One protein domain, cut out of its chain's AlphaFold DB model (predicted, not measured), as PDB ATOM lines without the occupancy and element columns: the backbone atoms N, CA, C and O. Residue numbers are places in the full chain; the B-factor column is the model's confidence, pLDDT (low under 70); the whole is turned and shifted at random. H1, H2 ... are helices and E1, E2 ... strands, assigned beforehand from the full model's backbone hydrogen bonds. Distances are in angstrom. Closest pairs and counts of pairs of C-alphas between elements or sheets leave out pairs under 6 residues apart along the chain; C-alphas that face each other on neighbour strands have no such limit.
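This is residues 3 to 179 of the 188 residues of an uncharacterized protein of Sphaerochaeta sp (UniProt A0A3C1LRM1). A long, strongly twisted and curled sheet, E1 E2 E3 E8, is the core, and two smaller sheets, E6 E5 E9 E10 and E4 E7, are partly face to face with different stretches of it. Helix H2 packs on E3 and stands up from the large sheet, while residues 3 to 16 of helix H1 stick out as a free arm. The printed part has 177 residues, with two named helices and ten named strands in the order H1 E1 E2 H2 E3 E4 E5 E6 E7 E8 E9 E10; each sheet is antiparallel, in the orders E1 - E2 - E3 - E8, E6 - E5 - E9 - E10 and E4 - E7. The class is mixed, helices and strands. The whole is compact, with a radius of gyration of the C-alphas of 16.2 A and spans of 50 by 35 by 32 A.

H1, residues 3 to 17, begins at C-alpha 3 (8.333, -41.281, 7.310) and is 21.9 A from first to last C-alpha. Residues 18 to 43 hold no named element. E1 is residues 44 to 50, 18.8 A long. E2, residues 57 to 70, is 33.3 A long and bends by 69 degrees at residue 66. H2 follows as residues 71 to 81, starting at C-alpha 71 (1.023, -23.549, 7.994), and is 15.6 A long. E3, residues 93 to 106, is 36.4 A long and bends by 56 degrees at residue 103. E4 is residues 114 to 117, E5 residues 122 to 125, E6 residues 130 to 132 and E7 residues 144 to 147. E8, residues 152 to 161, is 27.3 A long. E9 is residues 167 to 171, and E10 is residues 174 to 178, ending at C-alpha 178 (-10.686, -19.784, 13.351).

In the largest sheet E1 and E8 are the edge strands. E1 and E2 form a hairpin, with N 47 and O 61 2.8 A apart, within hydrogen-bond range. Between E2 and E3, N 62 and O 102 are within range at 2.8 A; between E3 and E8, N 157 and O 97 at 2.8 A. The three sheets make a stack of sheets, that is, sheets face to face in turn. The sheet E6 E5 E9 E10 faces the largest sheet with 39 pairs of C-alphas within 10 A, the closest C-alphas of E5 and E8 being those of Val 123 and Cys 159, 7.2 A apart. Within it, E5 and E6 form a hairpin with N 131 and O 123 2.8 A apart, E5 and E9 have N 122 and O 170 at 2.8 A, and the hairpin E9 and E10 has N 174 and O 171 at 2.8 A. Residues 38 to 39 pair parallel with residues 176 to 177 of E10. The sheet E4 E7 faces the largest sheet with 44 such pairs; the closest C-alphas of E3 and E7 are those of Asn 103 and Ile 147, 6.2 A apart. Between E4 and E7, N 116 and O 145 are 2.9 A apart. H2 is on the largest sheet at a height over the sheet of 8.8 A, and its line rises 51 degrees out of the local plane. The closest C-alphas of H2 and E3 are those of Gly 71 and Glu 93, 5.2 A apart. H2 and E8 are near each other, with 7 pairs of C-alphas within 10 A. H1 is not on the largest sheet and is apart from H2. Every O i to N i+4 pair of H2 is within hydrogen-bond range, and 10 of 11 in H1.

The C-alphas farthest apart are those of Lys 3 and Gly 109, 50.7 A. Without residues 3 to 16 the body spans 45 by 36 by 34 A. The printed part has no cut. The links H1 to E1, H2 to E3 and E6 to E7 are long, with 26, 11 and 11 residues. The mean pLDDT of the printed part is 88.3; residues 3 to 20 are under 70, and H1 has a mean of 40.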
ATOM      1  N   LYS A   3       9.663 -41.259   7.959       38.28
ATOM      2  CA  LYS A   3       8.333 -41.281   7.310       38.28
ATOM      3  C   LYS A   3       7.253 -41.989   8.144       38.28
ATOM      4  O   LYS A   3       6.106 -41.576   8.113       38.28
ATOM      5  N   GLY A   4       7.625 -43.008   8.925       31.30
ATOM      6  CA  GLY A   4       6.668 -43.797   9.714       31.30
ATOM      7  C   GLY A   4       6.128 -43.089  10.960       31.30
ATOM      8  O   GLY A   4       4.988 -43.316  11.332       31.30
ATOM      9  N   ILE A   5       6.912 -42.199  11.580       39.56
ATOM     10  CA  ILE A   5       6.512 -41.501  12.817       39.56
ATOM     11  C   ILE A   5       5.497 -40.386  12.525       39.56
ATOM     12  O   ILE A   5       4.553 -40.208  13.284       39.56
ATOM     13  N   ILE A   6       5.639 -39.688  11.392       41.16
ATOM     14  CA  ILE A   6       4.696 -38.639  10.968       41.16
ATOM     15  C   ILE A   6       3.333 -39.251  10.609       41.16
ATOM     16  O   ILE A   6       2.306 -38.718  11.013       41.16
ATOM     17  N   ILE A   7       3.322 -40.407   9.932       40.16
ATOM     18  CA  ILE A   7       2.092 -41.159   9.628       40.16
ATOM     19  C   ILE A   7       1.409 -41.641  10.920       40.16
ATOM     20  O   ILE A   7       0.191 -41.580  11.029       40.16
ATOM     21  N   LEU A   8       2.180 -42.066  11.925       32.88
ATOM     22  CA  LEU A   8       1.631 -42.567  13.187       32.88
ATOM     23  C   LEU A   8       0.992 -41.460  14.049       32.88
ATOM     24  O   LEU A   8      -0.019 -41.712  14.694       32.88
ATOM     25  N   ILE A   9       1.538 -40.238  14.035       43.47
ATOM     26  CA  ILE A   9       0.940 -39.076  14.723       43.47
ATOM     27  C   ILE A   9      -0.322 -38.600  13.991       43.47
ATOM     28  O   ILE A   9      -1.304 -38.260  14.645       43.47
ATOM     29  N   PHE A  10      -0.334 -38.655  12.654       45.75
ATOM     30  CA  PHE A  10      -1.536 -38.399  11.853       45.75
ATOM     31  C   PHE A  10      -2.664 -39.364  12.223       45.75
ATOM     32  O   PHE A  10      -3.774 -38.938  12.515       45.75
ATOM     33  N   ILE A  11      -2.344 -40.657  12.325       40.97
ATOM     34  CA  ILE A  11      -3.294 -41.682  12.761       40.97
ATOM     35  C   ILE A  11      -3.745 -41.430  14.204       40.97
ATOM     36  O   ILE A  11      -4.923 -41.591  14.469       40.97
ATOM     37  N   LEU A  12      -2.881 -41.003  15.132       35.53
ATOM     38  CA  LEU A  12      -3.272 -40.818  16.539       35.53
ATOM     39  C   LEU A  12      -4.150 -39.571  16.777       35.53
ATOM     40  O   LEU A  12      -5.082 -39.639  17.574       35.53
ATOM     41  N   VAL A  13      -3.896 -38.462  16.068       44.50
ATOM     42  CA  VAL A  13      -4.741 -37.251  16.126       44.50
ATOM     43  C   VAL A  13      -6.071 -37.491  15.406       44.50
ATOM     44  O   VAL A  13      -7.124 -37.151  15.950       44.50
ATOM     45  N   CYS A  14      -6.055 -38.181  14.260       40.41
ATOM     46  CA  CYS A  14      -7.279 -38.638  13.606       40.41
ATOM     47  C   CYS A  14      -8.044 -39.649  14.482       40.41
ATOM     48  O   CYS A  14      -9.252 -39.512  14.615       40.41
ATOM     49  N   PHE A  15      -7.394 -40.601  15.172       37.69
ATOM     50  CA  PHE A  15      -8.067 -41.587  16.049       37.69
ATOM     51  C   PHE A  15      -8.798 -40.965  17.241       37.69
ATOM     52  O   PHE A  15      -9.777 -41.544  17.700       37.69
ATOM     53  N   SER A  16      -8.379 -39.791  17.721       41.50
ATOM     54  CA  SER A  16      -9.146 -39.042  18.729       41.50
ATOM     55  C   SER A  16     -10.269 -38.175  18.143       41.50
ATOM     56  O   SER A  16     -11.191 -37.821  18.871       41.50
ATOM     57  N   ALA A  17     -10.218 -37.855  16.845       43.88
ATOM     58  CA  ALA A  17     -11.296 -37.183  16.114       43.88
ATOM     59  C   ALA A  17     -12.325 -38.171  15.521       43.88
ATOM     60  O   ALA A  17     -13.459 -37.779  15.277       43.88
ATOM     61  N   PHE A  18     -11.977 -39.460  15.394       45.59
ATOM     62  CA  PHE A  18     -12.833 -40.557  14.906       45.59
ATOM     63  C   PHE A  18     -14.032 -40.911  15.815       45.59
ATOM     64  O   PHE A  18     -14.718 -41.900  15.562       45.59
ATOM     65  N   SER A  19     -14.308 -40.138  16.871       54.38
ATOM     66  CA  SER A  19     -15.540 -40.280  17.659       54.38
ATOM     67  C   SER A  19     -16.432 -39.049  17.656       54.38
ATOM     68  O   SER A  19     -17.492 -39.121  18.266       54.38
ATOM     69  N   LEU A  20     -16.002 -37.932  17.062       68.12
ATOM     70  CA  LEU A  20     -16.838 -36.740  17.008       68.12
ATOM     71  C   LEU A  20     -17.773 -36.852  15.810       68.12
ATOM     72  O   LEU A  20     -17.327 -37.040  14.686       68.12
ATOM     73  N   SER A  21     -19.065 -36.727  16.065       82.75
ATOM     74  CA  SER A  21     -20.116 -36.491  15.086       82.75
ATOM     75  C   SER A  21     -20.674 -35.087  15.299       82.75
ATOM     76  O   SER A  21     -20.503 -34.482  16.358       82.75
ATOM     77  N   ILE A  22     -21.440 -34.577  14.336       87.69
ATOM     78  CA  ILE A  22     -22.207 -33.342  14.537       87.69
ATOM     79  C   ILE A  22     -23.135 -33.403  15.766       87.69
ATOM     80  O   ILE A  22     -23.449 -32.370  16.348       87.69
ATOM     81  N   ASP A  23     -23.535 -34.603  16.198       89.94
ATOM     82  CA  ASP A  23     -24.363 -34.806  17.395       89.94
ATOM     83  C   ASP A  23     -23.629 -34.493  18.710       89.94
ATOM     84  O   ASP A  23     -24.280 -34.233  19.723       89.94
ATOM     85  N   ASP A  24     -22.293 -34.487  18.708       88.81
ATOM     86  CA  ASP A  24     -21.496 -34.109  19.880       88.81
ATOM     87  C   ASP A  24     -21.422 -32.589  20.060       88.81
ATOM     88  O   ASP A  24     -21.115 -32.088  21.148       88.81
ATOM     89  N   PHE A  25     -21.751 -31.833  19.010       88.81
ATOM     90  CA  PHE A  25     -21.887 -30.390  19.084       88.81
ATOM     91  C   PHE A  25     -23.264 -30.023  19.620       88.81
ATOM     92  O   PHE A  25     -24.306 -30.512  19.183       88.81
ATOM     93  N   LYS A  26     -23.285 -29.062  20.537       92.88
ATOM     94  CA  LYS A  26     -24.531 -28.403  20.922       92.88
ATOM     95  C   LYS A  26     -24.853 -27.318  19.906       92.88
ATOM     96  O   LYS A  26     -23.954 -26.742  19.296       92.88
ATOM     97  N   LYS A  27     -26.138 -27.002  19.751       94.00
ATOM     98  CA  LYS A  27     -26.536 -25.810  19.004       94.00
ATOM     99  C   LYS A  27     -25.897 -24.588  19.662       94.00
ATOM    100  O   LYS A  27     -26.016 -24.430  20.879       94.00
ATOM    101  N   SER A  28     -25.249 -23.744  18.869       92.75
ATOM    102  CA  SER A  28     -24.676 -22.495  19.358       92.75
ATOM    103  C   SER A  28     -25.760 -21.623  19.996       92.75
ATOM    104  O   SER A  28     -26.908 -21.575  19.541       92.75
ATOM    105  N   THR A  29     -25.396 -20.907  21.059       90.38
ATOM    106  CA  THR A  29     -26.296 -19.981  21.757       90.38
ATOM    107  C   THR A  29     -26.561 -18.695  20.973       90.38
ATOM    108  O   THR A  29     -27.405 -17.896  21.376       90.38
ATOM    109  N   HIS A  30     -25.841 -18.473  19.872       91.19
ATOM    110  CA  HIS A  30     -25.951 -17.293  19.023       91.19
ATOM    111  C   HIS A  30     -25.790 -17.667  17.539       91.19
ATOM    112  O   HIS A  30     -25.296 -18.736  17.195       91.19
ATOM    113  N   ALA A  31     -26.220 -16.783  16.637       87.88
ATOM    114  CA  ALA A  31     -26.318 -17.083  15.204       87.88
ATOM    115  C   ALA A  31     -24.979 -17.055  14.433       87.88
ATOM    116  O   ALA A  31     -24.980 -17.254  13.225       87.88
ATOM    117  N   GLY A  32     -23.851 -16.741  15.083       94.12
ATOM    118  CA  GLY A  32     -22.557 -16.605  14.407       94.12
ATOM    119  C   GLY A  32     -22.524 -15.466  13.394       94.12
ATOM    120  O   GLY A  32     -22.472 -15.682  12.190       94.12
ATOM    121  N   THR A  33     -22.541 -14.223  13.863       96.44
ATOM    122  CA  THR A  33     -22.476 -13.048  12.979       96.44
ATOM    123  C   THR A  33     -21.042 -12.556  12.812       96.44
ATOM    124  O   THR A  33     -20.167 -12.874  13.605       96.44
ATOM    125  N   ARG A  34     -20.785 -11.653  11.858       95.44
ATOM    126  CA  ARG A  34     -19.466 -10.997  11.740       95.44
ATOM    127  C   ARG A  34     -18.981 -10.342  13.042       95.44
ATOM    128  O   ARG A  34     -17.781 -10.277  13.286       95.44
ATOM    129  N   LYS A  35     -19.899  -9.780  13.836       95.56
ATOM    130  CA  LYS A  35     -19.571  -9.090  15.097       95.56
ATOM    131  C   LYS A  35     -19.467 -10.044  16.284       95.56
ATOM    132  O   LYS A  35     -18.918  -9.655  17.306       95.56
ATOM    133  N   ASP A  36     -20.014 -11.240  16.133       95.88
ATOM    134  CA  ASP A  36     -20.107 -12.260  17.167       95.88
ATOM    135  C   ASP A  36     -20.076 -13.646  16.495       95.88
ATOM    136  O   ASP A  36     -21.128 -14.271  16.323       95.88
ATOM    137  N   PRO A  37     -18.908 -14.046  15.954       96.25
ATOM    138  CA  PRO A  37     -18.748 -15.282  15.193       96.25
ATOM    139  C   PRO A  37     -18.666 -16.482  16.134       96.25
ATOM    140  O   PRO A  37     -18.132 -16.360  17.234       96.25
ATOM    141  N   ILE A  38     -19.131 -17.645  15.684       95.25
ATOM    142  CA  ILE A  38     -19.069 -18.891  16.459       95.25
ATOM    143  C   ILE A  38     -17.602 -19.318  16.581       95.25
ATOM    144  O   ILE A  38     -16.939 -19.507  15.555       95.25
ATOM    145  N   PRO A  39     -17.043 -19.449  17.793       91.38
ATOM    146  CA  PRO A  39     -15.707 -19.999  17.967       91.38
ATOM    147  C   PRO A  39     -15.636 -21.463  17.512       91.38
ATOM    148  O   PRO A  39     -16.614 -22.205  17.561       91.38
ATOM    149  N   THR A  40     -14.451 -21.903  17.091       86.25
ATOM    150  CA  THR A  40     -14.192 -23.330  16.831       86.25
ATOM    151  C   THR A  40     -14.536 -24.169  18.071       86.25
ATOM    152  O   THR A  40     -14.240 -23.729  19.182       86.25
ATOM    153  N   LEU A  41     -15.127 -25.359  17.889       84.12
ATOM    154  CA  LEU A  41     -15.606 -26.272  18.949       84.12
ATOM    155  C   LEU A  41     -16.788 -25.785  19.808       84.12
ATOM    156  O   LEU A  41     -17.248 -26.543  20.659       84.12
ATOM    157  N   ASP A  42     -17.310 -24.575  19.603       85.25
ATOM    158  CA  ASP A  42     -18.346 -24.023  20.494       85.25
ATOM    159  C   ASP A  42     -19.755 -24.574  20.203       85.25
ATOM    160  O   ASP A  42     -20.604 -24.665  21.090       85.25
ATOM    161  N   GLY A  43     -20.008 -24.999  18.963       89.81
ATOM    162  CA  GLY A  43     -21.281 -25.597  18.579       89.81
ATOM    163  C   GLY A  43     -21.546 -25.580  17.081       89.81
ATOM    164  O   GLY A  43     -20.712 -25.137  16.287       89.81
ATOM    165  N   TYR A  44     -22.737 -26.043  16.704       95.25
ATOM    166  CA  TYR A  44     -23.247 -25.933  15.340       95.25
ATOM    167  C   TYR A  44     -24.196 -24.738  15.183       95.25
ATOM    168  O   TYR A  44     -24.840 -24.303  16.142       95.25
ATOM    169  N   SER A  45     -24.343 -24.241  13.956       97.06
ATOM    170  CA  SER A  45     -25.424 -23.325  13.579       97.06
ATOM    171  C   SER A  45     -26.175 -23.848  12.370       97.06
ATOM    172  O   SER A  45     -25.576 -24.432  11.472       97.06
ATOM    173  N   THR A  46     -27.480 -23.596  12.346       97.31
ATOM    174  CA  THR A  46     -28.337 -23.907  11.204       97.31
ATOM    175  C   THR A  46     -28.217 -22.796  10.164       97.31
ATOM    176  O   THR A  46     -28.320 -21.616  10.510       97.31
ATOM    177  N   VAL A  47     -28.014 -23.166   8.904       97.62
ATOM    178  CA  VAL A  47     -28.046 -22.284   7.734       97.62
ATOM    179  C   VAL A  47     -29.142 -22.720   6.774       97.62
ATOM    180  O   VAL A  47     -29.443 -23.906   6.672       97.62
ATOM    181  N   THR A  48     -29.718 -21.768   6.048       98.00
ATOM    182  CA  THR A  48     -30.606 -22.067   4.924       98.00
ATOM    183  C   THR A  48     -29.784 -22.033   3.647       98.00
ATOM    184  O   THR A  48     -29.195 -21.005   3.331       98.00
ATOM    185  N   ILE A  49     -29.723 -23.153   2.933       97.75
ATOM    186  CA  ILE A  49     -29.051 -23.244   1.637       97.75
ATOM    187  C   ILE A  49     -30.034 -22.817   0.552       97.75
ATOM    188  O   ILE A  49     -31.192 -23.244   0.564       97.75
ATOM    189  N   HIS A  50     -29.566 -21.999  -0.388       96.31
ATOM    190  CA  HIS A  50     -30.355 -21.525  -1.519       96.31
ATOM    191  C   HIS A  50     -29.845 -22.114  -2.837       96.31
ATOM    192  O   HIS A  50     -28.641 -22.267  -3.049       96.31
ATOM    193  N   ASP A  51     -30.768 -22.416  -3.748       93.12
ATOM    194  CA  ASP A  51     -30.432 -22.745  -5.127       93.12
ATOM    195  C   ASP A  51     -29.781 -21.534  -5.808       93.12
ATOM    196  O   ASP A  51     -30.333 -20.433  -5.830       93.12
ATOM    197  N   MET A  52     -28.608 -21.746  -6.403       87.56
ATOM    198  CA  MET A  52     -27.784 -20.650  -6.918       87.56
ATOM    199  C   MET A  52     -28.382 -19.918  -8.131       87.56
ATOM    200  O   MET A  52     -27.933 -18.816  -8.451       87.56
ATOM    201  N   TRP A  53     -29.353 -20.515  -8.830       91.44
ATOM    202  CA  TRP A  53     -29.980 -19.916 -10.014       91.44
ATOM    203  C   TRP A  53     -31.297 -19.216  -9.695       91.44
ATOM    204  O   TRP A  53     -31.636 -18.223 -10.338       91.44
ATOM    205  N   THR A  54     -32.052 -19.744  -8.738       94.44
ATOM    206  CA  THR A  54     -33.415 -19.301  -8.430       94.44
ATOM    207  C   THR A  54     -33.534 -18.571  -7.099       94.44
ATOM    208  O   THR A  54     -34.590 -17.991  -6.849       94.44
ATOM    209  N   ASP A  55     -32.489 -18.598  -6.266       93.12
ATOM    210  CA  ASP A  55     -32.453 -18.035  -4.907       93.12
ATOM    211  C   ASP A  55     -33.518 -18.632  -3.965       93.12
ATOM    212  O   ASP A  55     -33.808 -18.116  -2.884       93.12
ATOM    213  N   LYS A  56     -34.132 -19.752  -4.358       96.12
ATOM    214  CA  LYS A  56     -35.091 -20.468  -3.518       96.12
ATOM    215  C   LYS A  56     -34.346 -21.237  -2.441       96.12
ATOM    216  O   LYS A  56     -33.373 -21.916  -2.744       96.12
ATOM    217  N   ALA A  57     -34.842 -21.178  -1.210       97.38
ATOM    218  CA  ALA A  57     -34.367 -22.048  -0.142       97.38
ATOM    219  C   ALA A  57     -34.622 -23.518  -0.516       97.38
ATOM    220  O   ALA A  57     -35.745 -23.865  -0.887       97.38
ATOM    221  N   ILE A  58     -33.588 -24.353  -0.421       97.81
ATOM    222  CA  ILE A  58     -33.631 -25.779  -0.778       97.81
ATOM    223  C   ILE A  58     -33.344 -26.704   0.404       97.81
ATOM    224  O   ILE A  58     -33.814 -27.833   0.386       97.81
ATOM    225  N   ALA A  59     -32.646 -26.240   1.445       98.25
ATOM    226  CA  ALA A  59     -32.411 -27.046   2.642       98.25
ATOM    227  C   ALA A  59     -32.134 -26.200   3.893       98.25
ATOM    228  O   ALA A  59     -31.666 -25.062   3.785       98.25
ATOM    229  N   GLU A  60     -32.355 -26.778   5.075       98.19
ATOM    230  CA  GLU A  60     -31.802 -26.291   6.347       98.19
ATOM    231  C   GLU A  60     -30.695 -27.239   6.825       98.19
ATOM    232  O   GLU A  60     -30.942 -28.412   7.099       98.19
ATOM    233  N   VAL A  61     -29.470 -26.731   6.957       98.38
ATOM    234  CA  VAL A  61     -28.278 -27.537   7.256       98.38
ATOM    235  C   VAL A  61     -27.637 -27.061   8.553       98.38
ATOM    236  O   VAL A  61     -27.372 -25.872   8.710       98.38
ATOM    237  N   ASP A  62     -27.353 -27.972   9.479       98.12
ATOM    238  CA  ASP A  62     -26.485 -27.682  10.620       98.12
ATOM    239  C   ASP A  62     -25.024 -27.791  10.200       98.12
ATOM    240  O   ASP A  62     -24.635 -28.761   9.552       98.12
ATOM    241  N   VAL A  63     -24.214 -26.810  10.594       97.81
ATOM    242  CA  VAL A  63     -22.779 -26.749  10.299       97.81
ATOM    243  C   VAL A  63     -22.001 -26.512  11.587       97.81
ATOM    244  O   VAL A  63     -22.309 -25.578  12.332       97.81
ATOM    245  N   ALA A  64     -20.971 -27.320  11.826       95.62
ATOM    246  CA  ALA A  64     -20.021 -27.169  12.926       95.62
ATOM    247  C   ALA A  64     -18.574 -27.277  12.441       95.62
ATOM    248  O   ALA A  64     -18.293 -27.868  11.399       95.62
ATOM    249  N   ILE A  65     -17.645 -26.731  13.229       92.94
ATOM    250  CA  ILE A  65     -16.204 -26.805  12.964       92.94
ATOM    251  C   ILE A  65     -15.481 -27.307  14.216       92.94
ATOM    252  O   ILE A  65     -15.576 -26.675  15.273       92.94
ATOM    253  N   SER A  66     -14.727 -28.408  14.099       87.38
ATOM    254  CA  SER A  66     -13.923 -28.942  15.216       87.38
ATOM    255  C   SER A  66     -12.516 -28.376  15.289       87.38
ATOM    256  O   SER A  66     -11.918 -28.361  16.363       87.38
ATOM    257  N   GLY A  67     -11.942 -27.931  14.174       85.44
ATOM    258  CA  GLY A  67     -10.531 -27.578  14.185       85.44
ATOM    259  C   GLY A  67      -9.981 -27.098  12.859       85.44
ATOM    260  O   GLY A  67     -10.637 -27.132  11.816       85.44
ATOM    261  N   VAL A  68      -8.728 -26.654  12.931       89.69
ATOM    262  CA  VAL A  68      -7.935 -26.227  11.786       89.69
ATOM    263  C   VAL A  68      -6.500 -26.737  11.918       89.69
ATOM    264  O   VAL A  68      -5.874 -26.585  12.964       89.69
ATOM    265  N   ILE A  69      -5.962 -27.299  10.836       90.56
ATOM    266  CA  ILE A  69      -4.527 -27.552  10.654       90.56
ATOM    267  C   ILE A  69      -4.021 -26.521   9.650       90.56
ATOM    268  O   ILE A  69      -4.599 -26.385   8.580       90.56
ATOM    269  N   ARG A  70      -2.949 -25.787   9.950       90.88
ATOM    270  CA  ARG A  70      -2.453 -24.710   9.075       90.88
ATOM    271  C   ARG A  70      -0.930 -24.672   8.979       90.88
ATOM    272  O   ARG A  70      -0.237 -25.431   9.654       90.88
ATOM    273  N   GLY A  71      -0.411 -23.809   8.112       90.19
ATOM    274  CA  GLY A  71       1.023 -23.549   7.994       90.19
ATOM    275  C   GLY A  71       1.806 -24.702   7.380       90.19
ATOM    276  O   GLY A  71       1.332 -25.390   6.477       90.19
ATOM    277  N   THR A  72       3.038 -24.918   7.846       90.69
ATOM    278  CA  THR A  72       3.946 -25.913   7.255       90.69
ATOM    279  C   THR A  72       3.346 -27.316   7.230       90.69
ATOM    280  O   THR A  72       3.508 -28.022   6.235       90.69
ATOM    281  N   GLN A  73       2.622 -27.713   8.278       89.50
ATOM    282  CA  GLN A  73       1.968 -29.020   8.325       89.50
ATOM    283  C   GLN A  73       0.893 -29.143   7.238       89.50
ATOM    284  O   GLN A  73       0.925 -30.097   6.466       89.50
ATOM    285  N   ALA A  74       0.001 -28.156   7.125       91.56
ATOM    286  CA  ALA A  74      -1.017 -28.101   6.074       91.56
ATOM    287  C   ALA A  74      -0.411 -28.131   4.665       91.56
ATOM    288  O   ALA A  74      -0.833 -28.925   3.825       91.56
ATOM    289  N   ASN A  75       0.631 -27.332   4.424       92.12
ATOM    290  CA  ASN A  75       1.323 -27.295   3.136       92.12
ATOM    291  C   ASN A  75       1.898 -28.666   2.761       92.12
ATOM    292  O   ASN A  75       1.766 -29.106   1.619       92.12
ATOM    293  N   LEU A  76       2.508 -29.359   3.728       90.94
ATOM    294  CA  LEU A  76       3.036 -30.705   3.519       90.94
ATOM    295  C   LEU A  76       1.923 -31.716   3.244       90.94
ATOM    296  O   LEU A  76       2.106 -32.557   2.368       90.94
ATOM    297  N   ILE A  77       0.793 -31.647   3.952       89.88
ATOM    298  CA  ILE A  77      -0.352 -32.542   3.719       89.88
ATOM    299  C   ILE A  77      -0.855 -32.376   2.284       89.88
ATOM    300  O   ILE A  77      -0.854 -33.344   1.523       89.88
ATOM    301  N   VAL A  78      -1.189 -31.145   1.886       92.00
ATOM    302  CA  VAL A  78      -1.734 -30.847   0.552       92.00
ATOM    303  C   VAL A  78      -0.762 -31.271  -0.550       92.00
ATOM    304  O   VAL A  78      -1.171 -31.902  -1.527       92.00
ATOM    305  N   LYS A  79       0.536 -30.979  -0.393       90.56
ATOM    306  CA  LYS A  79       1.547 -31.308  -1.407       90.56
ATOM    307  C   LYS A  79       1.850 -32.801  -1.499       90.56
ATOM    308  O   LYS A  79       2.055 -33.312  -2.598       90.56
ATOM    309  N   ASN A  80       1.905 -33.496  -0.360       89.94
ATOM    310  CA  ASN A  80       2.172 -34.935  -0.331       89.94
ATOM    311  C   ASN A  80       0.979 -35.746  -0.828       89.94
ATOM    312  O   ASN A  80       1.192 -36.824  -1.377       89.94
ATOM    313  N   PHE A  81      -0.242 -35.241  -0.636       89.88
ATOM    314  CA  PHE A  81      -1.434 -35.913  -1.127       89.88
ATOM    315  C   PHE A  81      -1.467 -35.946  -2.654       89.88
ATOM    316  O   PHE A  81      -1.627 -36.999  -3.265       89.88
ATOM    317  N   ASN A  82      -1.261 -34.788  -3.279       89.12
ATOM    318  CA  ASN A  82      -1.203 -34.695  -4.725       89.12
ATOM    319  C   ASN A  82      -0.128 -33.693  -5.139       89.12
ATOM    320  O   ASN A  82      -0.246 -32.490  -4.921       89.12
ATOM    321  N   MET A  83       0.925 -34.196  -5.788       89.50
ATOM    322  CA  MET A  83       2.061 -33.374  -6.208       89.50
ATOM    323  C   MET A  83       1.693 -32.276  -7.221       89.50
ATOM    324  O   MET A  83       2.456 -31.316  -7.359       89.50
ATOM    325  N   PHE A  84       0.545 -32.404  -7.902       93.06
ATOM    326  CA  PHE A  84      -0.000 -31.396  -8.817       93.06
ATOM    327  C   PHE A  84      -0.731 -30.255  -8.103       93.06
ATOM    328  O   PHE A  84      -1.050 -29.258  -8.747       93.06
ATOM    329  N   ASN A  85      -0.958 -30.355  -6.790       92.06
ATOM    330  CA  ASN A  85      -1.388 -29.204  -6.010       92.06
ATOM    331  C   ASN A  85      -0.300 -28.120  -6.064       92.06
ATOM    332  O   ASN A  85       0.896 -28.389  -5.862       92.06
ATOM    333  N   SER A  86      -0.730 -26.897  -6.371       91.94
ATOM    334  CA  SER A  86       0.122 -25.712  -6.351       91.94
ATOM    335  C   SER A  86       0.668 -25.463  -4.949       91.94
ATOM    336  O   SER A  86       0.085 -25.885  -3.954       91.94
ATOM    337  N   ASP A  87       1.786 -24.751  -4.865       92.56
ATOM    338  CA  ASP A  87       2.174 -24.149  -3.595       92.56
ATOM    339  C   ASP A  87       1.165 -23.038  -3.230       92.56
ATOM    340  O   ASP A  87       0.500 -22.500  -4.128       92.56
ATOM    341  N   PRO A  88       1.029 -22.677  -1.940       93.19
ATOM    342  CA  PRO A  88       0.254 -21.505  -1.556       93.19
ATOM    343  C   PRO A  88       0.710 -20.255  -2.316       93.19
ATOM    344  O   PRO A  88       1.887 -20.102  -2.652       93.19
ATOM    345  N   GLU A  89      -0.215 -19.329  -2.543       94.00
ATOM    346  CA  GLU A  89       0.103 -18.013  -3.085       94.00
ATOM    347  C   GLU A  89       1.122 -17.285  -2.197       94.00
ATOM    348  O   GLU A  89       1.239 -17.526  -0.992       94.00
ATOM    349  N   THR A  90       1.842 -16.331  -2.789       94.06
ATOM    350  CA  THR A  90       2.808 -15.497  -2.069       94.06
ATOM    351  C   THR A  90       2.184 -14.888  -0.809       94.06
ATOM    352  O   THR A  90       1.128 -14.257  -0.869       94.06
ATOM    353  N   ASN A  91       2.877 -15.028   0.326       92.94
ATOM    354  CA  ASN A  91       2.439 -14.579   1.658       92.94
ATOM    355  C   ASN A  91       1.178 -15.278   2.202       92.94
ATOM    356  O   ASN A  91       0.534 -14.748   3.110       92.94
ATOM    357  N   LYS A  92       0.830 -16.456   1.677       94.50
ATOM    358  CA  LYS A  92      -0.215 -17.323   2.226       94.50
ATOM    359  C   LYS A  92       0.338 -18.689   2.624       94.50
ATOM    360  O   LYS A  92       1.443 -19.083   2.259       94.50
ATOM    361  N   GLU A  93      -0.467 -19.411   3.382       94.50
ATOM    362  CA  GLU A  93      -0.292 -20.819   3.720       94.50
ATOM    363  C   GLU A  93      -1.622 -21.550   3.560       94.50
ATOM    364  O   GLU A  93      -2.684 -20.923   3.610       94.50
ATOM    365  N   TYR A  94      -1.577 -22.870   3.395       94.31
ATOM    366  CA  TYR A  94      -2.784 -23.678   3.471       94.31
ATOM    367  C   TYR A  94      -3.312 -23.746   4.909       94.31
ATOM    368  O   TYR A  94      -2.553 -23.775   5.881       94.31
ATOM    369  N   ALA A  95      -4.634 -23.818   5.016       94.00
ATOM    370  CA  ALA A  95      -5.377 -24.202   6.199       94.00
ATOM    371  C   ALA A  95      -6.413 -25.267   5.806       94.00
ATOM    372  O   ALA A  95      -7.130 -25.119   4.819       94.00
ATOM    373  N   LEU A  96      -6.459 -26.355   6.566       93.75
ATOM    374  CA  LEU A  96      -7.398 -27.461   6.443       93.75
ATOM    375  C   LEU A  96      -8.363 -27.335   7.616       93.75
ATOM    376  O   LEU A  96      -7.968 -27.542   8.764       93.75
ATOM    377  N   VAL A  97      -9.600 -26.950   7.334       94.00
ATOM    378  CA  VAL A  97     -10.652 -26.746   8.333       94.00
ATOM    379  C   VAL A  97     -11.569 -27.956   8.312       94.00
ATOM    380  O   VAL A  97     -12.131 -28.254   7.264       94.00
ATOM    381  N   TYR A  98     -11.713 -28.653   9.435       93.44
ATOM    382  CA  TYR A  98     -12.569 -29.837   9.500       93.44
ATOM    383  C   TYR A  98     -13.999 -29.440   9.861       93.44
ATOM    384  O   TYR A  98     -14.238 -28.815  10.901       93.44
ATOM    385  N   VAL A  99     -14.933 -29.768   8.975       95.94
ATOM    386  CA  VAL A  99     -16.326 -29.325   9.016       95.94
ATOM    387  C   VAL A  99     -17.236 -30.536   9.148       95.94
ATOM    388  O   VAL A  99     -17.038 -31.533   8.459       95.94
ATOM    389  N   TYR A 100     -18.256 -30.413   9.993       96.50
ATOM    390  CA  TYR A 100     -19.359 -31.365  10.102       96.50
ATOM    391  C   TYR A 100     -20.630 -30.713   9.591       96.50
ATOM    392  O   TYR A 100     -20.911 -29.559   9.931       96.50
ATOM    393  N   VAL A 101     -21.412 -31.467   8.829       97.88
ATOM    394  CA  VAL A 101     -22.689 -31.028   8.273       97.88
ATOM    395  C   VAL A 101     -23.783 -32.073   8.501       97.88
ATOM    396  O   VAL A 101     -23.541 -33.278   8.411       97.88
ATOM    397  N   ARG A 102     -25.004 -31.608   8.774       98.19
ATOM    398  CA  ARG A 102     -26.230 -32.421   8.778       98.19
ATOM    399  C   ARG A 102     -27.307 -31.703   7.995       98.19
ATOM    400  O   ARG A 102     -27.599 -30.549   8.302       98.19
ATOM    401  N   ASN A 103     -27.915 -32.379   7.029       98.06
ATOM    402  CA  ASN A 103     -29.129 -31.870   6.410       98.06
ATOM    403  C   ASN A 103     -30.294 -32.142   7.368       98.06
ATOM    404  O   ASN A 103     -30.668 -33.291   7.568       98.06
ATOM    405  N   ASN A 104     -30.828 -31.106   8.005       96.88
ATOM    406  CA  ASN A 104     -31.944 -31.273   8.934       96.88
ATOM    407  C   ASN A 104     -33.288 -31.326   8.215       96.88
ATOM    408  O   ASN A 104     -34.265 -31.779   8.807       96.88
ATOM    409  N   LYS A 105     -33.365 -30.734   7.018       97.81
ATOM    410  CA  LYS A 105     -34.629 -30.554   6.317       97.81
ATOM    411  C   LYS A 105     -34.434 -30.270   4.834       97.81
ATOM    412  O   LYS A 105     -33.806 -29.268   4.484       97.81
ATOM    413  N   ASP A 106     -35.080 -31.067   3.993       97.50
ATOM    414  CA  ASP A 106     -35.332 -30.765   2.588       97.50
ATOM    415  C   ASP A 106     -36.475 -29.736   2.463       97.50
ATOM    416  O   ASP A 106     -37.560 -29.872   3.041       97.50
ATOM    417  N   LEU A 107     -36.234 -28.666   1.705       97.38
ATOM    418  CA  LEU A 107     -37.222 -27.625   1.404       97.38
ATOM    419  C   LEU A 107     -37.710 -27.667  -0.051       97.38
ATOM    420  O   LEU A 107     -38.581 -26.876  -0.422       97.38
ATOM    421  N   THR A 108     -37.185 -28.578  -0.874       95.06
ATOM    422  CA  THR A 108     -37.611 -28.769  -2.268       95.06
ATOM    423  C   THR A 108     -38.979 -29.447  -2.364       95.06
ATOM    424  O   THR A 108     -39.743 -29.156  -3.289       95.06
ATOM    425  N   GLY A 109     -39.309 -30.303  -1.388       90.81
ATOM    426  CA  GLY A 109     -40.523 -31.117  -1.374       90.81
ATOM    427  C   GLY A 109     -40.452 -32.350  -2.279       90.81
ATOM    428  O   GLY A 109     -41.487 -32.985  -2.495       90.81
ATOM    429  N   ASN A 110     -39.266 -32.669  -2.803       94.50
ATOM    430  CA  ASN A 110     -39.037 -33.790  -3.713       94.50
ATOM    431  C   ASN A 110     -38.115 -34.869  -3.124       94.50
ATOM    432  O   ASN A 110     -37.853 -35.839  -3.830       94.50
ATOM    433  N   ASP A 111     -37.668 -34.728  -1.867       93.75
ATOM    434  CA  ASP A 111     -36.659 -35.602  -1.250       93.75
ATOM    435  C   ASP A 111     -35.317 -35.535  -2.004       93.75
ATOM    436  O   ASP A 111     -34.651 -36.540  -2.237       93.75
ATOM    437  N   ASP A 112     -34.939 -34.329  -2.444       94.88
ATOM    438  CA  ASP A 112     -33.680 -34.086  -3.152       94.88
ATOM    439  C   ASP A 112     -32.519 -33.920  -2.143       94.88
ATOM    440  O   ASP A 112     -32.678 -33.261  -1.108       94.88
ATOM    441  N   PRO A 113     -31.312 -34.453  -2.421       97.25
ATOM    442  CA  PRO A 113     -30.161 -34.217  -1.563       97.25
ATOM    443  C   PRO A 113     -29.642 -32.782  -1.722       97.25
ATOM    444  O   PRO A 113     -29.630 -32.216  -2.817       97.25
ATOM    445  N   VAL A 114     -29.108 -32.210  -0.641       97.69
ATOM    446  CA  VAL A 114     -28.365 -30.945  -0.715       97.69
ATOM    447  C   VAL A 114     -26.883 -31.210  -0.948       97.69
ATOM    448  O   VAL A 114     -26.270 -32.024  -0.254       97.69
ATOM    449  N   LYS A 115     -26.288 -30.500  -1.913       97.50
ATOM    450  CA  LYS A 115     -24.843 -30.536  -2.139       97.50
ATOM    451  C   LYS A 115     -24.124 -29.557  -1.213       97.50
ATOM    452  O   LYS A 115     -24.402 -28.357  -1.257       97.50
ATOM    453  N   ILE A 116     -23.173 -30.065  -0.431       97.56
ATOM    454  CA  ILE A 116     -22.256 -29.267   0.386       97.56
ATOM    455  C   ILE A 116     -20.813 -29.628   0.022       97.56
ATOM    456  O   ILE A 116     -20.366 -30.758   0.215       97.56
ATOM    457  N   ASP A 117     -20.081 -28.643  -0.484       96.12
ATOM    458  CA  ASP A 117     -18.663 -28.720  -0.813       96.12
ATOM    459  C   ASP A 117     -17.960 -27.378  -0.520       96.12
ATOM    460  O   ASP A 117     -18.537 -26.439   0.036       96.12
ATOM    461  N   TYR A 118     -16.685 -27.259  -0.895       94.12
ATOM    462  CA  TYR A 118     -15.892 -26.038  -0.692       94.12
ATOM    463  C   TYR A 118     -16.496 -24.763  -1.295       94.12
ATOM    464  O   TYR A 118     -16.170 -23.660  -0.848       94.12
ATOM    465  N   SER A 119     -17.349 -24.881  -2.308       94.81
ATOM    466  CA  SER A 119     -17.935 -23.748  -3.017       94.81
ATOM    467  C   SER A 119     -19.059 -23.061  -2.237       94.81
ATOM    468  O   SER A 119     -19.342 -21.890  -2.516       94.81
ATOM    469  N   ASN A 120     -19.640 -23.741  -1.239       96.38
ATOM    470  CA  ASN A 120     -20.605 -23.169  -0.297       96.38
ATOM    471  C   ASN A 120     -19.940 -22.232   0.728       96.38
ATOM    472  O   ASN A 120     -20.619 -21.443   1.387       96.38
ATOM    473  N   PHE A 121     -18.613 -22.301   0.862       97.12
ATOM    474  CA  PHE A 121     -17.868 -21.569   1.877       97.12
ATOM    475  C   PHE A 121     -17.043 -20.418   1.297       97.12
ATOM    476  O   PHE A 121     -16.569 -20.419   0.157       97.12
ATOM    477  N   TYR A 122     -16.815 -19.427   2.150       97.75
ATOM    478  CA  TYR A 122     -15.904 -18.319   1.918       97.75
ATOM    479  C   TYR A 122     -14.890 -18.230   3.044       97.75
ATOM    480  O   TYR A 122     -15.201 -18.475   4.210       97.75
ATOM    481  N   VAL A 123     -13.688 -17.795   2.689       97.06
ATOM    482  CA  VAL A 123     -12.653 -17.434   3.657       97.06
ATOM    483  C   VAL A 123     -12.684 -15.929   3.818       97.06
ATOM    484  O   VAL A 123     -12.701 -15.194   2.828       97.06
ATOM    485  N   VAL A 124     -12.685 -15.465   5.059       97.50
ATOM    486  CA  VAL A 124     -12.613 -14.042   5.372       97.50
ATOM    487  C   VAL A 124     -11.386 -13.780   6.233       97.50
ATOM    488  O   VAL A 124     -11.199 -14.440   7.253       97.50
ATOM    489  N   ASP A 125     -10.534 -12.841   5.828       95.69
ATOM    490  CA  ASP A 125      -9.342 -12.489   6.606       95.69
ATOM    491  C   ASP A 125      -9.672 -11.589   7.816       95.69
ATOM    492  O   ASP A 125     -10.811 -11.153   8.012       95.69
ATOM    493  N   LYS A 126      -8.666 -11.301   8.653       94.62
ATOM    494  CA  LYS A 126      -8.816 -10.429   9.834       94.62
ATOM    495  C   LYS A 126      -9.317  -9.016   9.504       94.62
ATOM    496  O   LYS A 126      -9.853  -8.344  10.382       94.62
ATOM    497  N   ASP A 127      -9.120  -8.575   8.261       95.25
ATOM    498  CA  ASP A 127      -9.492  -7.253   7.756       95.25
ATOM    499  C   ASP A 127     -10.879  -7.278   7.075       95.25
ATOM    500  O   ASP A 127     -11.323  -6.273   6.521       95.25
ATOM    501  N   PHE A 128     -11.593  -8.406   7.167       95.44
ATOM    502  CA  PHE A 128     -12.917  -8.657   6.595       95.44
ATOM    503  C   PHE A 128     -12.969  -8.724   5.062       95.44
ATOM    504  O   PHE A 128     -14.041  -8.563   4.469       95.44
ATOM    505  N   ASN A 129     -11.846  -9.033   4.408       96.12
ATOM    506  CA  ASN A 129     -11.821  -9.309   2.975       96.12
ATOM    507  C   ASN A 129     -12.302 -10.738   2.709       96.12
ATOM    508  O   ASN A 129     -11.658 -11.711   3.106       96.12
ATOM    509  N   ARG A 130     -13.442 -10.861   2.023       95.75
ATOM    510  CA  ARG A 130     -14.075 -12.140   1.675       95.75
ATOM    511  C   ARG A 130     -13.522 -12.673   0.355       95.75
ATOM    512  O   ARG A 130     -13.590 -11.990  -0.663       95.75
ATOM    513  N   THR A 131     -13.044 -13.912   0.362       95.56
ATOM    514  CA  THR A 131     -12.473 -14.602  -0.803       95.56
ATOM    515  C   THR A 131     -13.174 -15.942  -1.011       95.56
ATOM    516  O   THR A 131     -13.441 -16.665  -0.050       95.56
ATOM    517  N   ARG A 132     -13.494 -16.274  -2.267       93.12
ATOM    518  CA  ARG A 132     -14.024 -17.597  -2.626       93.12
ATOM    519  C   ARG A 132     -12.907 -18.637  -2.518       93.12
ATOM    520  O   ARG A 132     -11.769 -18.352  -2.879       93.12
ATOM    521  N   ILE A 133     -13.238 -19.827  -2.029       92.88
ATOM    522  CA  ILE A 133     -12.281 -20.930  -1.936       92.88
ATOM    523  C   ILE A 133     -12.045 -21.513  -3.332       92.88
ATOM    524  O   ILE A 133     -12.993 -21.832  -4.053       92.88
ATOM    525  N   THR A 134     -10.777 -21.628  -3.716       82.38
ATOM    526  CA  THR A 134     -10.357 -22.283  -4.960       82.38
ATOM    527  C   THR A 134     -10.134 -23.765  -4.695       82.38
ATOM    528  O   THR A 134      -9.542 -24.121  -3.676       82.38
ATOM    529  N   SER A 135     -10.573 -24.625  -5.614       81.38
ATOM    530  CA  SER A 135     -10.314 -26.057  -5.515       81.38
ATOM    531  C   SER A 135      -8.821 -26.367  -5.590       81.38
ATOM    532  O   SER A 135      -8.057 -25.754  -6.338       81.38
ATOM    533  N   ILE A 136      -8.421 -27.367  -4.816       88.06
ATOM    534  CA  ILE A 136      -7.197 -28.131  -5.048       88.06
ATOM    535  C   ILE A 136      -7.521 -29.319  -5.963       88.06
ATOM    536  O   ILE A 136      -8.691 -29.617  -6.198       88.06
ATOM    537  N   VAL A 137      -6.501 -29.994  -6.498       84.50
ATOM    538  CA  VAL A 137      -6.708 -31.121  -7.423       84.50
ATOM    539  C   VAL A 137      -7.388 -32.288  -6.708       84.50
ATOM    540  O   VAL A 137      -8.294 -32.895  -7.269       84.50
ATOM    541  N   SER A 138      -6.954 -32.591  -5.484       82.19
ATOM    542  CA  SER A 138      -7.609 -33.542  -4.580       82.19
ATOM    543  C   SER A 138      -6.943 -33.546  -3.200       82.19
ATOM    544  O   SER A 138      -5.777 -33.144  -3.070       82.19
ATOM    545  N   MET A 139      -7.680 -34.020  -2.191       85.31
ATOM    546  CA  MET A 139      -7.203 -34.417  -0.860       85.31
ATOM    547  C   MET A 139      -8.096 -35.525  -0.289       85.31
ATOM    548  O   MET A 139      -9.289 -35.546  -0.586       85.31
ATOM    549  N   ASP A 140      -7.536 -36.430   0.519       79.00
ATOM    550  CA  ASP A 140      -8.340 -37.364   1.316       79.00
ATOM    551  C   ASP A 140      -9.273 -36.581   2.240       79.00
ATOM    552  O   ASP A 140      -8.909 -35.520   2.756       79.00
ATOM    553  N   GLU A 141     -10.474 -37.128   2.432       86.25
ATOM    554  CA  GLU A 141     -11.504 -36.565   3.309       86.25
ATOM    555  C   GLU A 141     -11.860 -35.106   2.981       86.25
ATOM    556  O   GLU A 141     -12.330 -34.374   3.845       86.25
ATOM    557  N   GLN A 142     -11.640 -34.639   1.746       91.38
ATOM    558  CA  GLN A 142     -12.151 -33.339   1.317       91.38
ATOM    559  C   GLN A 142     -13.686 -33.362   1.343       91.38
ATOM    560  O   GLN A 142     -14.297 -34.299   0.830       91.38
ATOM    561  N   LEU A 143     -14.309 -32.329   1.920       94.75
ATOM    562  CA  LEU A 143     -15.769 -32.241   1.965       94.75
ATOM    563  C   LEU A 143     -16.328 -32.013   0.551       94.75
ATOM    564  O   LEU A 143     -16.159 -30.936  -0.028       94.75
ATOM    565  N   ASP A 144     -16.990 -33.039   0.031       95.31
ATOM    566  CA  ASP A 144     -17.784 -33.043  -1.198       95.31
ATOM    567  C   ASP A 144     -18.885 -34.095  -1.020       95.31
ATOM    568  O   ASP A 144     -18.631 -35.298  -1.115       95.31
ATOM    569  N   ALA A 145     -20.081 -33.649  -0.636       96.38
ATOM    570  CA  ALA A 145     -21.164 -34.545  -0.248       96.38
ATOM    571  C   ALA A 145     -22.518 -34.099  -0.804       96.38
ATOM    572  O   ALA A 145     -22.854 -32.914  -0.804       96.38
ATOM    573  N   GLU A 146     -23.319 -35.083  -1.206       98.00
ATOM    574  CA  GLU A 146     -24.754 -34.958  -1.453       98.00
ATOM    575  C   GLU A 146     -25.490 -35.604  -0.276       98.00
ATOM    576  O   GLU A 146     -25.290 -36.783   0.024       98.00
ATOM    577  N   ILE A 147     -26.294 -34.815   0.438       98.19
ATOM    578  CA  ILE A 147     -26.822 -35.175   1.755       98.19
ATOM    579  C   ILE A 147     -28.351 -35.137   1.711       98.19
ATOM    580  O   ILE A 147     -28.948 -34.062   1.651       98.19
ATOM    581  N   TYR A 148     -28.991 -36.305   1.753       98.12
ATOM    582  CA  TYR A 148     -30.443 -36.416   1.955       98.12
ATOM    583  C   TYR A 148     -30.850 -35.928   3.351       98.12
ATOM    584  O   TYR A 148     -29.993 -35.805   4.229       98.12
ATOM    585  N   GLU A 149     -32.138 -35.645   3.556       97.94
ATOM    586  CA  GLU A 149     -32.682 -35.275   4.872       97.94
ATOM    587  C   GLU A 149     -32.248 -36.285   5.955       97.94
ATOM    588  O   GLU A 149     -32.116 -37.483   5.698       97.94
ATOM    589  N   ASP A 150     -31.922 -35.778   7.146       96.50
ATOM    590  CA  ASP A 150     -31.299 -36.475   8.285       96.50
ATOM    591  C   ASP A 150     -29.882 -37.044   8.043       96.50
ATOM    592  O   ASP A 150     -29.216 -37.514   8.977       96.50
ATOM    593  N   GLY A 151     -29.377 -36.963   6.812       97.56
ATOM    594  CA  GLY A 151     -28.029 -37.360   6.436       97.56
ATOM    595  C   GLY A 151     -26.950 -36.462   7.043       97.56
ATOM    596  O   GLY A 151     -27.166 -35.290   7.364       97.56
ATOM    597  N   LYS A 152     -25.744 -37.020   7.174       97.62
ATOM    598  CA  LYS A 152     -24.567 -36.343   7.729       97.62
ATOM    599  C   LYS A 152     -23.367 -36.530   6.816       97.62
ATOM    600  O   LYS A 152     -23.214 -37.588   6.209       97.62
ATOM    601  N   ALA A 153     -22.501 -35.530   6.785       96.69
ATOM    602  CA  ALA A 153     -21.186 -35.636   6.178       96.69
ATOM    603  C   ALA A 153     -20.167 -34.829   6.983       96.69
ATOM    604  O   ALA A 153     -20.512 -33.952   7.779       96.69
ATOM    605  N   GLU A 154     -18.902 -35.137   6.764       95.38
ATOM    606  CA  GLU A 154     -17.782 -34.443   7.375       95.38
ATOM    607  C   GLU A 154     -16.595 -34.450   6.424       95.38
ATOM    608  O   GLU A 154     -16.516 -35.271   5.506       95.38
ATOM    609  N   GLY A 155     -15.689 -33.505   6.625       93.94
ATOM    610  CA  GLY A 155     -14.467 -33.454   5.850       93.94
ATOM    611  C   GLY A 155     -13.752 -32.120   5.943       93.94
ATOM    612  O   GLY A 155     -14.195 -31.160   6.579       93.94
ATOM    613  N   PHE A 156     -12.616 -32.059   5.268       94.44
ATOM    614  CA  PHE A 156     -11.785 -30.882   5.187       94.44
ATOM    615  C   PHE A 156     -12.259 -29.919   4.104       94.44
ATOM    616  O   PHE A 156     -12.409 -30.261   2.929       94.44
ATOM    617  N   ILE A 157     -12.346 -28.658   4.499       95.44
ATOM    618  CA  ILE A 157     -12.297 -27.508   3.613       95.44
ATOM    619  C   ILE A 157     -10.852 -27.021   3.558       95.44
ATOM    620  O   ILE A 157     -10.283 -26.613   4.572       95.44
ATOM    621  N   VAL A 158     -10.254 -27.056   2.367       94.81
ATOM    622  CA  VAL A 158      -8.885 -26.579   2.147       94.81
ATOM    623  C   VAL A 158      -8.922 -25.151   1.630       94.81
ATOM    624  O   VAL A 158      -9.483 -24.874   0.573       94.81
ATOM    625  N   CYS A 159      -8.300 -24.233   2.358       94.75
ATOM    626  CA  CYS A 159      -8.224 -22.828   1.995       94.75
ATOM    627  C   CYS A 159      -6.815 -22.261   2.156       94.75
ATOM    628  O   CYS A 159      -5.921 -22.914   2.686       94.75
ATOM    629  N   GLN A 160      -6.608 -21.034   1.671       94.81
ATOM    630  CA  GLN A 160      -5.354 -20.307   1.839       94.81
ATOM    631  C   GLN A 160      -5.567 -19.049   2.678       94.81
ATOM    632  O   GLN A 160      -6.477 -18.262   2.406       94.81
ATOM    633  N   VAL A 161      -4.703 -18.840   3.667       94.75
ATOM    634  CA  VAL A 161      -4.814 -17.766   4.664       94.75
ATOM    635  C   VAL A 161      -3.469 -17.081   4.885       94.75
ATOM    636  O   VAL A 161      -2.423 -17.634   4.554       94.75
ATOM    637  N   LYS A 162      -3.476 -15.867   5.449       94.25
ATOM    638  CA  LYS A 162      -2.242 -15.192   5.881       94.25
ATOM    639  C   LYS A 162      -1.656 -15.923   7.102       94.25
ATOM    640  O   LYS A 162      -2.420 -16.212   8.031       94.25
ATOM    641  N   PRO A 163      -0.342 -16.210   7.137       92.62
ATOM    642  CA  PRO A 163       0.298 -16.877   8.268       92.62
ATOM    643  C   PRO A 163       0.064 -16.157   9.595       92.62
ATOM    644  O   PRO A 163       0.128 -14.932   9.654       92.62
ATOM    645  N   ASN A 164      -0.175 -16.923  10.662       88.12
ATOM    646  CA  ASN A 164      -0.326 -16.436  12.042       88.12
ATOM    647  C   ASN A 164      -1.439 -15.395  12.276       88.12
ATOM    648  O   ASN A 164      -1.500 -14.784  13.342       88.12
ATOM    649  N   GLU A 165      -2.348 -15.200  11.321       92.31
ATOM    650  CA  GLU A 165      -3.505 -14.319  11.479       92.31
ATOM    651  C   GLU A 165      -4.778 -15.115  11.763       92.31
ATOM    652  O   GLU A 165      -4.966 -16.223  11.256       92.31
ATOM    653  N   ILE A 166      -5.684 -14.532  12.550       93.56
ATOM    654  CA  ILE A 166      -7.054 -15.040  12.636       93.56
ATOM    655  C   ILE A 166      -7.726 -14.948  11.265       93.56
ATOM    656  O   ILE A 166      -7.467 -14.028  10.484       93.56
ATOM    657  N   PHE A 167      -8.635 -15.871  11.003       95.62
ATOM    658  CA  PHE A 167      -9.494 -15.826   9.831       95.62
ATOM    659  C   PHE A 167     -10.857 -16.421  10.177       95.62
ATOM    660  O   PHE A 167     -11.074 -16.930  11.279       95.62
ATOM    661  N   TYR A 168     -11.789 -16.329   9.240       97.12
ATOM    662  CA  TYR A 168     -13.137 -16.840   9.407       97.12
ATOM    663  C   TYR A 168     -13.506 -17.736   8.237       97.12
ATOM    664  O   TYR A 168     -13.140 -17.452   7.093       97.12
ATOM    665  N   LEU A 169     -14.270 -18.782   8.533       97.31
ATOM    666  CA  LEU A 169     -15.018 -19.520   7.527       97.31
ATOM    667  C   LEU A 169     -16.463 -19.029   7.563       97.31
ATOM    668  O   LEU A 169     -17.042 -18.874   8.640       97.31
ATOM    669  N   GLN A 170     -17.029 -18.745   6.396       97.69
ATOM    670  CA  GLN A 170     -18.386 -18.233   6.272       97.69
ATOM    671  C   GLN A 170     -19.202 -19.090   5.309       97.69
ATOM    672  O   GLN A 170     -18.741 -19.369   4.205       97.69
ATOM    673  N   ILE A 171     -20.430 -19.417   5.698       97.31
ATOM    674  CA  ILE A 171     -21.452 -20.058   4.863       97.31
ATOM    675  C   ILE A 171     -22.792 -19.378   5.145       97.31
ATOM    676  O   ILE A 171     -23.125 -19.152   6.304       97.31
ATOM    677  N   GLU A 172     -23.511 -18.967   4.098       95.75
ATOM    678  CA  GLU A 172     -24.858 -18.365   4.190       95.75
ATOM    679  C   GLU A 172     -25.032 -17.316   5.306       95.75
ATOM    680  O   GLU A 172     -25.989 -17.299   6.073       95.75
ATOM    681  N   GLY A 173     -24.045 -16.425   5.438       94.62
ATOM    682  CA  GLY A 173     -24.076 -15.341   6.422       94.62
ATOM    683  C   GLY A 173     -23.691 -15.730   7.853       94.62
ATOM    684  O   GLY A 173     -23.493 -14.815   8.655       94.62
ATOM    685  N   VAL A 174     -23.497 -17.017   8.151       97.62
ATOM    686  CA  VAL A 174     -22.940 -17.520   9.417       97.62
ATOM    687  C   VAL A 174     -21.415 -17.482   9.374       97.62
ATOM    688  O   VAL A 174     -20.799 -17.806   8.358       97.62
ATOM    689  N   TRP A 175     -20.801 -17.056  10.476       97.75
ATOM    690  CA  TRP A 175     -19.365 -16.844  10.633       97.75
ATOM    691  C   TRP A 175     -18.815 -17.742  11.725       97.75
ATOM    692  O   TRP A 175     -19.254 -17.665  12.873       97.75
ATOM    693  N   PHE A 176     -17.778 -18.495  11.381       96.75
ATOM    694  CA  PHE A 176     -16.985 -19.267  12.323       96.75
ATOM    695  C   PHE A 176     -15.605 -18.634  12.467       96.75
ATOM    696  O   PHE A 176     -14.920 -18.397  11.471       96.75
ATOM    697  N   LYS A 177     -15.190 -18.342  13.700       95.56
ATOM    698  CA  LYS A 177     -13.869 -17.791  14.005       95.56
ATOM    699  C   LYS A 177     -12.858 -18.918  14.152       95.56
ATOM    700  O   LYS A 177     -13.020 -19.796  15.000       95.56
ATOM    701  N   LEU A 178     -11.789 -18.832  13.366       92.38
ATOM    702  CA  LEU A 178     -10.686 -19.784  13.351       92.38
ATOM    703  C   LEU A 178      -9.422 -19.066  13.826       92.38
ATOM    704  O   LEU A 178      -8.994 -18.050  13.270       92.38
ATOM    705  N   ASN A 179      -8.871 -19.559  14.934       76.00
ATOM    706  CA  ASN A 179      -7.743 -18.916  15.595       76.00
ATOM    707  C   ASN A 179      -6.410 -19.205  14.885       76.00
ATOM    708  O   ASN A 179      -6.265 -20.130  14.088       76.00
TER     709      ASN A 179